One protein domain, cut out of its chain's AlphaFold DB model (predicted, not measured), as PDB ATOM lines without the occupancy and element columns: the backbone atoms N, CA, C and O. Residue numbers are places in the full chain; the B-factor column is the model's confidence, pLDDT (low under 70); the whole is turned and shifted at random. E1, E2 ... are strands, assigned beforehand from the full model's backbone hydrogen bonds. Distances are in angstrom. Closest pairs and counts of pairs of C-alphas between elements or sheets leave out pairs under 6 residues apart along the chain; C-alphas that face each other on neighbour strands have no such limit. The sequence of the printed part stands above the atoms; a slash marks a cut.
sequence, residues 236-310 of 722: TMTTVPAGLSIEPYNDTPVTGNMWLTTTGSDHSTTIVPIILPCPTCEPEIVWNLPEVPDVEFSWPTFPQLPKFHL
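What this domain is: This is residues 236 to 310 of the 722 residues of an uncharacterized protein of Pseudogymnoascus sp. VKM F-4517 (FW-2822) (UniProt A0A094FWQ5). With little regular structure, the domain is a small, strongly twisted sheet, E1 to E4, with E5 and both ends of the printed part gathered off to one side. Of 75 residues, 24 are in five named strands, E1 to E5 along the chain; the class is all strand. The antiparallel sheet runs E1, E4, E3, E2. The whole is compact, radius of gyration of the C-alphas 12.7 A, spanning 33 by 28 by 19 A.

Where its parts are: E1, residues 245 to 248, begins with C-alpha 245 at (18.786, 66.221, 18.120). E2 is residues 258 to 263, 16.6 A, E3 residues 269 to 275, 19.1 A, and E4 residues 284 to 287. E5, residues 295 to 297, ends with C-alpha 297 at (6.674, 74.291, 18.268).

How they stand to each other: E2, E3 and E4 are a meander, each the antiparallel neighbour of the one before; E1, antiparallel to E4, completes a Greek key. Within hydrogen-bond range are N 247 and O 285, 3.0 A, N 260 and O 272, 2.9 A, and N 275 and O 284, 2.8 A. E5 is apart from E1 to E4.

The domain as a whole: The printed part has no cut and no long link. Residues 298 to 310 are under pLDDT 70.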
ATOM      1  N   THR A 236       5.557  81.113  16.360       61.31
ATOM      2  CA  THR A 236       5.627  79.690  15.995       61.31
ATOM      3  C   THR A 236       7.015  79.413  15.424       61.31
ATOM      4  O   THR A 236       7.434  80.096  14.486       61.31
ATOM      5  N   MET A 237       7.727  78.408  15.935       59.47
ATOM      6  CA  MET A 237       9.024  78.024  15.370       59.47
ATOM      7  C   MET A 237       8.824  77.176  14.108       59.47
ATOM      8  O   MET A 237       8.170  76.138  14.163       59.47
ATOM      9  N   THR A 238       9.384  77.618  12.977       66.88
ATOM     10  CA  THR A 238       9.235  76.979  11.649       66.88
ATOM     11  C   THR A 238      10.544  76.455  11.051       66.88
ATOM     12  O   THR A 238      10.535  75.909   9.952       66.88
ATOM     13  N   THR A 239      11.660  76.582  11.769       69.62
ATOM     14  CA  THR A 239      12.983  76.080  11.375       69.62
ATOM     15  C   THR A 239      13.601  75.374  12.573       69.62
ATOM     16  O   THR A 239      13.555  75.905  13.679       69.62
ATOM     17  N   VAL A 240      14.180  74.189  12.367       70.50
ATOM     18  CA  VAL A 240      14.864  73.449  13.438       70.50
ATOM     19  C   VAL A 240      16.146  74.202  13.832       70.50
ATOM     20  O   VAL A 240      16.952  74.491  12.943       70.50
ATOM     21  N   PRO A 241      16.353  74.547  15.116       69.81
ATOM     22  CA  PRO A 241      17.559  75.240  15.556       69.81
ATOM     23  C   PRO A 241      18.780  74.315  15.493       69.81
ATOM     24  O   PRO A 241      18.681  73.107  15.710       69.81
ATOM     25  N   ALA A 242      19.952  74.886  15.211       70.94
ATOM     26  CA  ALA A 242      21.202  74.134  15.207       70.94
ATOM     27  C   ALA A 242      21.511  73.586  16.612       70.94
ATOM     28  O   ALA A 242      21.396  74.309  17.597       70.94
ATOM     29  N   GLY A 243      21.912  72.314  16.692       73.81
ATOM     30  CA  GLY A 243      22.224  71.620  17.948       73.81
ATOM     31  C   GLY A 243      21.098  70.734  18.492       73.81
ATOM     32  O   GLY A 243      21.387  69.824  19.270       73.81
ATOM     33  N   LEU A 244      19.852  70.928  18.043       80.62
ATOM     34  CA  LEU A 244      18.736  70.051  18.395       80.62
ATOM     35  C   LEU A 244      18.909  68.665  17.761       80.62
ATOM     36  O   LEU A 244      19.182  68.553  16.564       80.62
ATOM     37  N   SER A 245      18.722  67.617  18.562       83.44
ATOM     38  CA  SER A 245      18.786  66.221  18.120       83.44
ATOM     39  C   SER A 245      17.511  65.483  18.519       83.44
ATOM     40  O   SER A 245      16.885  65.820  19.522       83.44
ATOM     41  N   ILE A 246      17.114  64.489  17.728       85.44
ATOM     42  CA  ILE A 246      15.923  63.668  17.967       85.44
ATOM     43  C   ILE A 246      16.354  62.204  17.925       85.44
ATOM     44  O   ILE A 246      17.068  61.795  17.009       85.44
ATOM     45  N   GLU A 247      15.937  61.430  18.923       88.56
ATOM     46  CA  GLU A 247      16.322  60.029  19.098       88.56
ATOM     47  C   GLU A 247      15.080  59.159  19.363       88.56
ATOM     48  O   GLU A 247      14.231  59.555  20.164       88.56
ATOM     49  N   PRO A 248      14.927  57.988  18.714       88.75
ATOM     50  CA  PRO A 248      13.801  57.095  18.976       88.75
ATOM     51  C   PRO A 248      13.871  56.513  20.394       88.75
ATOM     52  O   PRO A 248      14.900  55.984  20.820       88.75
ATOM     53  N   TYR A 249      12.757  56.574  21.119       90.94
ATOM     54  CA  TYR A 249      12.629  56.033  22.467       90.94
ATOM     55  C   TYR A 249      12.057  54.615  22.419       90.94
ATOM     56  O   TYR A 249      10.871  54.401  22.172       90.94
ATOM     57  N   ASN A 250      12.916  53.629  22.670       88.94
ATOM     58  CA  ASN A 250      12.550  52.215  22.560       88.94
ATOM     59  C   ASN A 250      12.030  51.606  23.874       88.94
ATOM     60  O   ASN A 250      11.574  50.459  23.877       88.94
ATOM     61  N   ASP A 251      12.081  52.349  24.982       81.50
ATOM     62  CA  ASP A 251      11.620  51.856  26.275       81.50
ATOM     63  C   ASP A 251      10.085  51.917  26.384       81.50
ATOM     64  O   ASP A 251       9.406  52.902  26.096       81.50
ATOM     65  N   THR A 252       9.524  50.772  26.757       70.44
ATOM     66  CA  THR A 252       8.103  50.427  26.617       70.44
ATOM     67  C   THR A 252       7.147  51.244  27.501       70.44
ATOM     68  O   THR A 252       7.531  51.706  28.571       70.44
ATOM     69  N   PRO A 253       5.837  51.139  27.230       78.69
ATOM     70  CA  PRO A 253       5.109  51.853  26.194       78.69
ATOM     71  C   PRO A 253       4.718  53.270  26.655       78.69
ATOM     72  O   PRO A 253       4.091  53.460  27.698       78.69
ATOM     73  N   VAL A 254       4.996  54.266  25.820       81.31
ATOM     74  CA  VAL A 254       4.553  55.650  26.030       81.31
ATOM     75  C   VAL A 254       3.123  55.798  25.506       81.31
ATOM     76  O   VAL A 254       2.873  55.588  24.324       81.31
ATOM     77  N   THR A 255       2.163  56.156  26.366       84.50
ATOM     78  CA  THR A 255       0.747  56.349  25.974       84.50
ATOM     79  C   THR A 255       0.383  57.800  25.637       84.50
ATOM     80  O   THR A 255      -0.770  58.094  25.334       84.50
ATOM     81  N   GLY A 256       1.345  58.717  25.729       84.00
ATOM     82  CA  GLY A 256       1.204  60.147  25.464       84.00
ATOM     83  C   GLY A 256       2.464  60.898  25.899       84.00
ATOM     84  O   GLY A 256       3.327  60.310  26.549       84.00
ATOM     85  N   ASN A 257       2.568  62.179  25.543       83.31
ATOM     86  CA  ASN A 257       3.751  62.996  25.830       83.31
ATOM     87  C   ASN A 257       4.095  62.988  27.329       83.31
ATOM     88  O   ASN A 257       3.217  63.173  28.175       83.31
ATOM     89  N   MET A 258       5.373  62.796  27.650       87.06
ATOM     90  CA  MET A 258       5.880  62.729  29.022       87.06
ATOM     91  C   MET A 258       7.289  63.324  29.118       87.06
ATOM     92  O   MET A 258       7.891  63.680  28.109       87.06
ATOM     93  N   TRP A 259       7.816  63.435  30.334       83.88
ATOM     94  CA  TRP A 259       9.162  63.941  30.593       83.88
ATOM     95  C   TRP A 259      10.040  62.829  31.161       83.88
ATOM     96  O   TRP A 259       9.615  62.110  32.066       83.88
ATOM     97  N   LEU A 260      11.264  62.716  30.651       86.06
ATOM     98  CA  LEU A 260      12.286  61.788  31.119       86.06
ATOM     99  C   LEU A 260      13.401  62.578  31.807       86.06
ATOM    100  O   LEU A 260      13.991  63.470  31.202       86.06
ATOM    101  N   THR A 261      13.713  62.236  33.054       84.25
ATOM    102  CA  THR A 261      14.910  62.752  33.729       84.25
ATOM    103  C   THR A 261      16.078  61.829  33.415       84.25
ATOM    104  O   THR A 261      16.120  60.697  33.893       84.25
ATOM    105  N   THR A 262      17.028  62.310  32.624       80.88
ATOM    106  CA  THR A 262      18.285  61.625  32.316       80.88
ATOM    107  C   THR A 262      19.407  62.180  33.194       80.88
ATOM    108  O   THR A 262      19.319  63.303  33.694       80.88
ATOM    109  N   THR A 263      20.453  61.386  33.436       83.69
ATOM    110  CA  THR A 263      21.650  61.831  34.172       83.69
ATOM    111  C   THR A 263      22.851  61.742  33.238       83.69
ATOM    112  O   THR A 263      23.119  60.675  32.688       83.69
ATOM    113  N   GLY A 264      23.541  62.861  33.031       77.25
ATOM    114  CA  GLY A 264      24.759  62.943  32.236       77.25
ATOM    115  C   GLY A 264      25.945  62.250  32.908       77.25
ATOM    116  O   GLY A 264      25.934  61.940  34.103       77.25
ATOM    117  N   SER A 265      27.010  62.026  32.138       73.06
ATOM    118  CA  SER A 265      28.275  61.463  32.637       73.06
ATOM    119  C   SER A 265      29.002  62.368  33.642       73.06
ATOM    120  O   SER A 265      29.898  61.907  34.344       73.06
ATOM    121  N   ASP A 266      28.608  63.635  33.723       75.00
ATOM    122  CA  ASP A 266      29.043  64.654  34.680       75.00
ATOM    123  C   ASP A 266      28.199  64.679  35.973       75.00
ATOM    124  O   ASP A 266      28.406  65.533  36.832       75.00
ATOM    125  N   HIS A 267      27.245  63.751  36.116       76.25
ATOM    126  CA  HIS A 267      26.207  63.729  37.154       76.25
ATOM    127  C   HIS A 267      25.230  64.917  37.121       76.25
ATOM    128  O   HIS A 267      24.403  65.045  38.032       76.25
ATOM    129  N   SER A 268      25.256  65.755  36.077       70.19
ATOM    130  CA  SER A 268      24.153  66.681  35.828       70.19
ATOM    131  C   SER A 268      22.895  65.872  35.528       70.19
ATOM    132  O   SER A 268      22.941  64.789  34.946       70.19
ATOM    133  N   THR A 269      21.745  66.375  35.949       68.19
ATOM    134  CA  THR A 269      20.455  65.794  35.577       68.19
ATOM    135  C   THR A 269      19.800  66.718  34.561       68.19
ATOM    136  O   THR A 269      19.905  67.938  34.662       68.19
ATOM    137  N   THR A 270      19.169  66.146  33.539       77.75
ATOM    138  CA  THR A 270      18.532  66.879  32.439       77.75
ATOM    139  C   THR A 270      17.134  66.318  32.233       77.75
ATOM    140  O   THR A 270      16.949  65.105  32.187       77.75
ATOM    141  N   ILE A 271      16.131  67.189  32.130       79.38
ATOM    142  CA  ILE A 271      14.759  66.775  31.822       79.38
ATOM    143  C   ILE A 271      14.542  66.946  30.320       79.38
ATOM    144  O   ILE A 271      14.624  68.063  29.814       79.38
ATOM    145  N   VAL A 272      14.257  65.850  29.617       85.75
ATOM    146  CA  VAL A 272      13.976  65.843  28.174       85.75
ATOM    147  C   VAL A 272      12.527  65.432  27.900       85.75
ATOM    148  O   VAL A 272      12.004  64.543  28.580       85.75
ATOM    149  N   PRO A 273      11.833  66.065  26.939       88.00
ATOM    150  CA  PRO A 273      10.497  65.645  26.551       88.00
ATOM    151  C   PRO A 273      10.573  64.386  25.678       88.00
ATOM    152  O   PRO A 273      11.311  64.341  24.692       88.00
ATOM    153  N   ILE A 274       9.753  63.393  26.019       89.00
ATOM    154  CA  ILE A 274       9.375  62.305  25.121       89.00
ATOM    155  C   ILE A 274       8.047  62.692  24.476       89.00
ATOM    156  O   ILE A 274       7.038  62.899  25.163       89.00
ATOM    157  N   ILE A 275       8.036  62.767  23.152       88.44
ATOM    158  CA  ILE A 275       6.864  63.123  22.361       88.44
ATOM    159  C   ILE A 275       6.349  61.864  21.672       88.44
ATOM    160  O   ILE A 275       7.122  61.103  21.095       88.44
ATOM    161  N   LEU A 276       5.037  61.637  21.727       86.69
ATOM    162  CA  LEU A 276       4.378  60.564  20.994       86.69
ATOM    163  C   LEU A 276       3.646  61.185  19.789       86.69
ATOM    164  O   LEU A 276       2.576  61.767  19.984       86.69
ATOM    165  N   PRO A 277       4.179  61.087  18.550       77.62
ATOM    166  CA  PRO A 277       3.615  61.797  17.396       77.62
ATOM    167  C   PRO A 277       2.175  61.385  17.086       77.62
ATOM    168  O   PRO A 277       1.339  62.199  16.708       77.62
ATOM    169  N   CYS A 278       1.872  60.101  17.270       81.38
ATOM    170  CA  CYS A 278       0.543  59.545  17.101       81.38
ATOM    171  C   CYS A 278       0.355  58.313  18.005       81.38
ATOM    172  O   CYS A 278       1.347  57.685  18.372       81.38
ATOM    173  N   PRO A 279      -0.887  57.889  18.315       79.56
ATOM    174  CA  PRO A 279      -1.152  56.747  19.207       79.56
ATOM    175  C   PRO A 279      -0.577  55.390  18.762       79.56
ATOM    176  O   PRO A 279      -0.658  54.419  19.510       79.56
ATOM    177  N   THR A 280      -0.053  55.299  17.538       80.94
ATOM    178  CA  THR A 280       0.568  54.101  16.946       80.94
ATOM    179  C   THR A 280       1.996  54.352  16.452       80.94
ATOM    180  O   THR A 280       2.537  53.521  15.729       80.94
ATOM    181  N   CYS A 281       2.570  55.516  16.756       84.94
ATOM    182  CA  CYS A 281       3.914  55.907  16.346       84.94
ATOM    183  C   CYS A 281       4.934  55.453  17.396       84.94
ATOM    184  O   CYS A 281       4.590  55.298  18.569       84.94
ATOM    185  N   GLU A 282       6.190  55.276  16.992       86.44
ATOM    186  CA  GLU A 282       7.287  55.179  17.957       86.44
ATOM    187  C   GLU A 282       7.468  56.555  18.634       86.44
ATOM    188  O   GLU A 282       7.346  57.585  17.960       86.44
ATOM    189  N   PRO A 283       7.658  56.608  19.964       87.81
ATOM    190  CA  PRO A 283       7.924  57.857  20.666       87.81
ATOM    191  C   PRO A 283       9.353  58.349  20.394       87.81
ATOM    192  O   PRO A 283      10.272  57.561  20.185       87.81
ATOM    193  N   GLU A 284       9.549  59.664  20.435       89.44
ATOM    194  CA  GLU A 284      10.822  60.331  20.143       89.44
ATOM    195  C   GLU A 284      11.252  61.198  21.339       89.44
ATOM    196  O   GLU A 284      10.445  61.957  21.882       89.44
ATOM    197  N   ILE A 285      12.520  61.110  21.754       90.62
ATOM    198  CA  ILE A 285      13.156  62.064  22.674       90.62
ATOM    199  C   ILE A 285      13.661  63.259  21.868       90.62
ATOM    200  O   ILE A 285      14.330  63.080  20.849       90.62
ATOM    201  N   VAL A 286      13.421  64.475  22.367       87.31
ATOM    202  CA  VAL A 286      14.048  65.695  21.836       87.31
ATOM    203  C   VAL A 286      15.157  66.173  22.773       87.31
ATOM    204  O   VAL A 286      14.907  66.591  23.903       87.31
ATOM    205  N   TRP A 287      16.390  66.144  22.279       87.06
ATOM    206  CA  TRP A 287      17.595  66.604  22.962       87.06
ATOM    207  C   TRP A 287      17.953  68.041  22.568       87.06
ATOM    208  O   TRP A 287      17.740  68.454  21.427       87.06
ATOM    209  N   ASN A 288      18.578  68.778  23.493       81.44
ATOM    210  CA  ASN A 288      19.063  70.151  23.287       81.44
ATOM    211  C   ASN A 288      17.977  71.119  22.775       81.44
ATOM    212  O   ASN A 288      18.243  71.972  21.926       81.44
ATOM    213  N   LEU A 289      16.742  70.977  23.266       75.94
ATOM    214  CA  LEU A 289      15.678  71.938  22.988       75.94
ATOM    215  C   LEU A 289      16.068  73.294  23.611       75.94
ATOM    216  O   LEU A 289      16.228  73.349  24.832       75.94
ATOM    217  N   PRO A 290      16.253  74.371  22.823       68.06
ATOM    218  CA  PRO A 290      16.621  75.666  23.381       68.06
ATOM    219  C   PRO A 290      15.497  76.230  24.254       68.06
ATOM    220  O   PRO A 290      14.314  75.959  24.034       68.06
ATOM    221  N   GLU A 291      15.876  77.057  25.224       62.00
ATOM    222  CA  GLU A 291      14.941  77.788  26.073       62.00
ATOM    223  C   GLU A 291      14.184  78.838  25.245       62.00
ATOM    224  O   GLU A 291      14.739  79.868  24.860       62.00
ATOM    225  N   VAL A 292      12.913  78.559  24.940       63.56
ATOM    226  CA  VAL A 292      12.030  79.488  24.226       63.56
ATOM    227  C   VAL A 292      10.644  79.507  24.891       63.56
ATOM    228  O   VAL A 292       9.818  78.639  24.592       63.56
ATOM    229  N   PRO A 293      10.368  80.454  25.810       64.44
ATOM    230  CA  PRO A 293       9.031  80.632  26.377       64.44
ATOM    231  C   PRO A 293       8.040  81.126  25.311       64.44
ATOM    232  O   PRO A 293       8.438  81.696  24.296       64.44
ATOM    233  N   ASP A 294       6.746  80.904  25.548       63.50
ATOM    234  CA  ASP A 294       5.619  81.449  24.765       63.50
ATOM    235  C   ASP A 294       5.605  81.123  23.257       63.50
ATOM    236  O   ASP A 294       4.900  81.761  22.464       63.50
ATOM    237  N   VAL A 295       6.335  80.077  22.856       62.12
ATOM    238  CA  VAL A 295       6.419  79.603  21.470       62.12
ATOM    239  C   VAL A 295       5.658  78.299  21.255       62.12
ATOM    240  O   VAL A 295       5.706  77.360  22.049       62.12
ATOM    241  N   GLU A 296       4.943  78.249  20.133       66.69
ATOM    242  CA  GLU A 296       4.338  77.032  19.602       66.69
ATOM    243  C   GLU A 296       5.354  76.310  18.702       66.69
ATOM    244  O   GLU A 296       5.823  76.858  17.696       66.69
ATOM    245  N   PHE A 297       5.707  75.070  19.042       70.62
ATOM    246  CA  PHE A 297       6.674  74.291  18.268       70.62
ATOM    247  C   PHE A 297       5.984  73.588  17.090       70.62
ATOM    248  O   PHE A 297       5.025  72.835  17.274       70.62
ATOM    249  N   SER A 298       6.473  73.828  15.867       65.56
ATOM    250  CA  SER A 298       5.921  73.273  14.624       65.56
ATOM    251  C   SER A 298       7.031  72.686  13.747       65.56
ATOM    252  O   SER A 298       7.616  73.376  12.914       65.56
ATOM    253  N   TRP A 299       7.299  71.393  13.908       69.75
ATOM    254  CA  TRP A 299       8.416  70.673  13.286       69.75
ATOM    255  C   TRP A 299       8.161  70.372  11.793       69.75
ATOM    256  O   TRP A 299       7.406  69.450  11.486       69.75
ATOM    257  N   PRO A 300       8.791  71.075  10.828       62.19
ATOM    258  CA  PRO A 300       8.446  70.922   9.406       62.19
ATOM    259  C   PRO A 300       8.853  69.558   8.842       62.19
ATOM    260  O   PRO A 300       8.190  69.016   7.962       62.19
ATOM    261  N   THR A 301       9.946  69.001   9.370       55.69
ATOM    262  CA  THR A 301      10.474  67.672   9.036       55.69
ATOM    263  C   THR A 301       9.563  66.545   9.535       55.69
ATOM    264  O   THR A 301       9.570  65.455   8.971       55.69
ATOM    265  N   PHE A 302       8.738  66.819  10.553       62.97
ATOM    266  CA  PHE A 302       7.875  65.853  11.230       62.97
ATOM    267  C   PHE A 302       6.423  66.367  11.261       62.97
ATOM    268  O   PHE A 302       5.877  66.628  12.331       62.97
ATOM    269  N   PRO A 303       5.748  66.498  10.100       59.00
ATOM    270  CA  PRO A 303       4.421  67.119   9.997       59.00
ATOM    271  C   PRO A 303       3.290  66.330  10.684       59.00
ATOM    272  O   PRO A 303       2.142  66.767  10.663       59.00
ATOM    273  N   GLN A 304       3.594  65.156  11.249       57.09
ATOM    274  CA  GLN A 304       2.676  64.363  12.068       57.09
ATOM    275  C   GLN A 304       2.779  64.683  13.565       57.09
ATOM    276  O   GLN A 304       1.868  64.318  14.302       57.09
ATOM    277  N   LEU A 305       3.842  65.362  14.023       57.94
ATOM    278  CA  LEU A 305       3.922  65.821  15.408       57.94
ATOM    279  C   LEU A 305       2.795  66.837  15.660       57.94
ATOM    280  O   LEU A 305       2.687  67.817  14.915       57.94
ATOM    281  N   PRO A 306       1.958  66.646  16.697       53.16
ATOM    282  CA  PRO A 306       0.999  67.666  17.083       53.16
ATOM    283  C   PRO A 306       1.764  68.924  17.488       53.16
ATOM    284  O   PRO A 306       2.804  68.844  18.141       53.16
ATOM    285  N   LYS A 307       1.236  70.095  17.135       61.78
ATOM    286  CA  LYS A 307       1.756  71.345  17.682       61.78
ATOM    287  C   LYS A 307       1.597  71.335  19.199       61.78
ATOM    288  O   LYS A 307       0.520  71.006  19.699       61.78
ATOM    289  N   PHE A 308       2.646  71.714  19.919       59.25
ATOM    290  CA  PHE A 308       2.614  71.802  21.373       59.25
ATOM    291  C   PHE A 308       3.196  73.124  21.863       59.25
ATOM    292  O   PHE A 308       4.088  73.717  21.254       59.25
ATOM    293  N   HIS A 309       2.656  73.553  22.995       56.62
ATOM    294  CA  HIS A 309       3.130  74.660  23.805       56.62
ATOM    295  C   HIS A 309       3.659  74.066  25.117       56.62
ATOM    296  O   HIS A 309       3.080  73.106  25.635       56.62
ATOM    297  N   LEU A 310       4.766  74.603  25.624       62.22
ATOM    298  CA  LEU A 310       5.385  74.183  26.879       62.22
ATOM    299  C   LEU A 310       5.090  75.260  27.941       62.22
ATOM    300  O   LEU A 310       5.858  76.211  28.042       62.22
TER     301      LEU A 310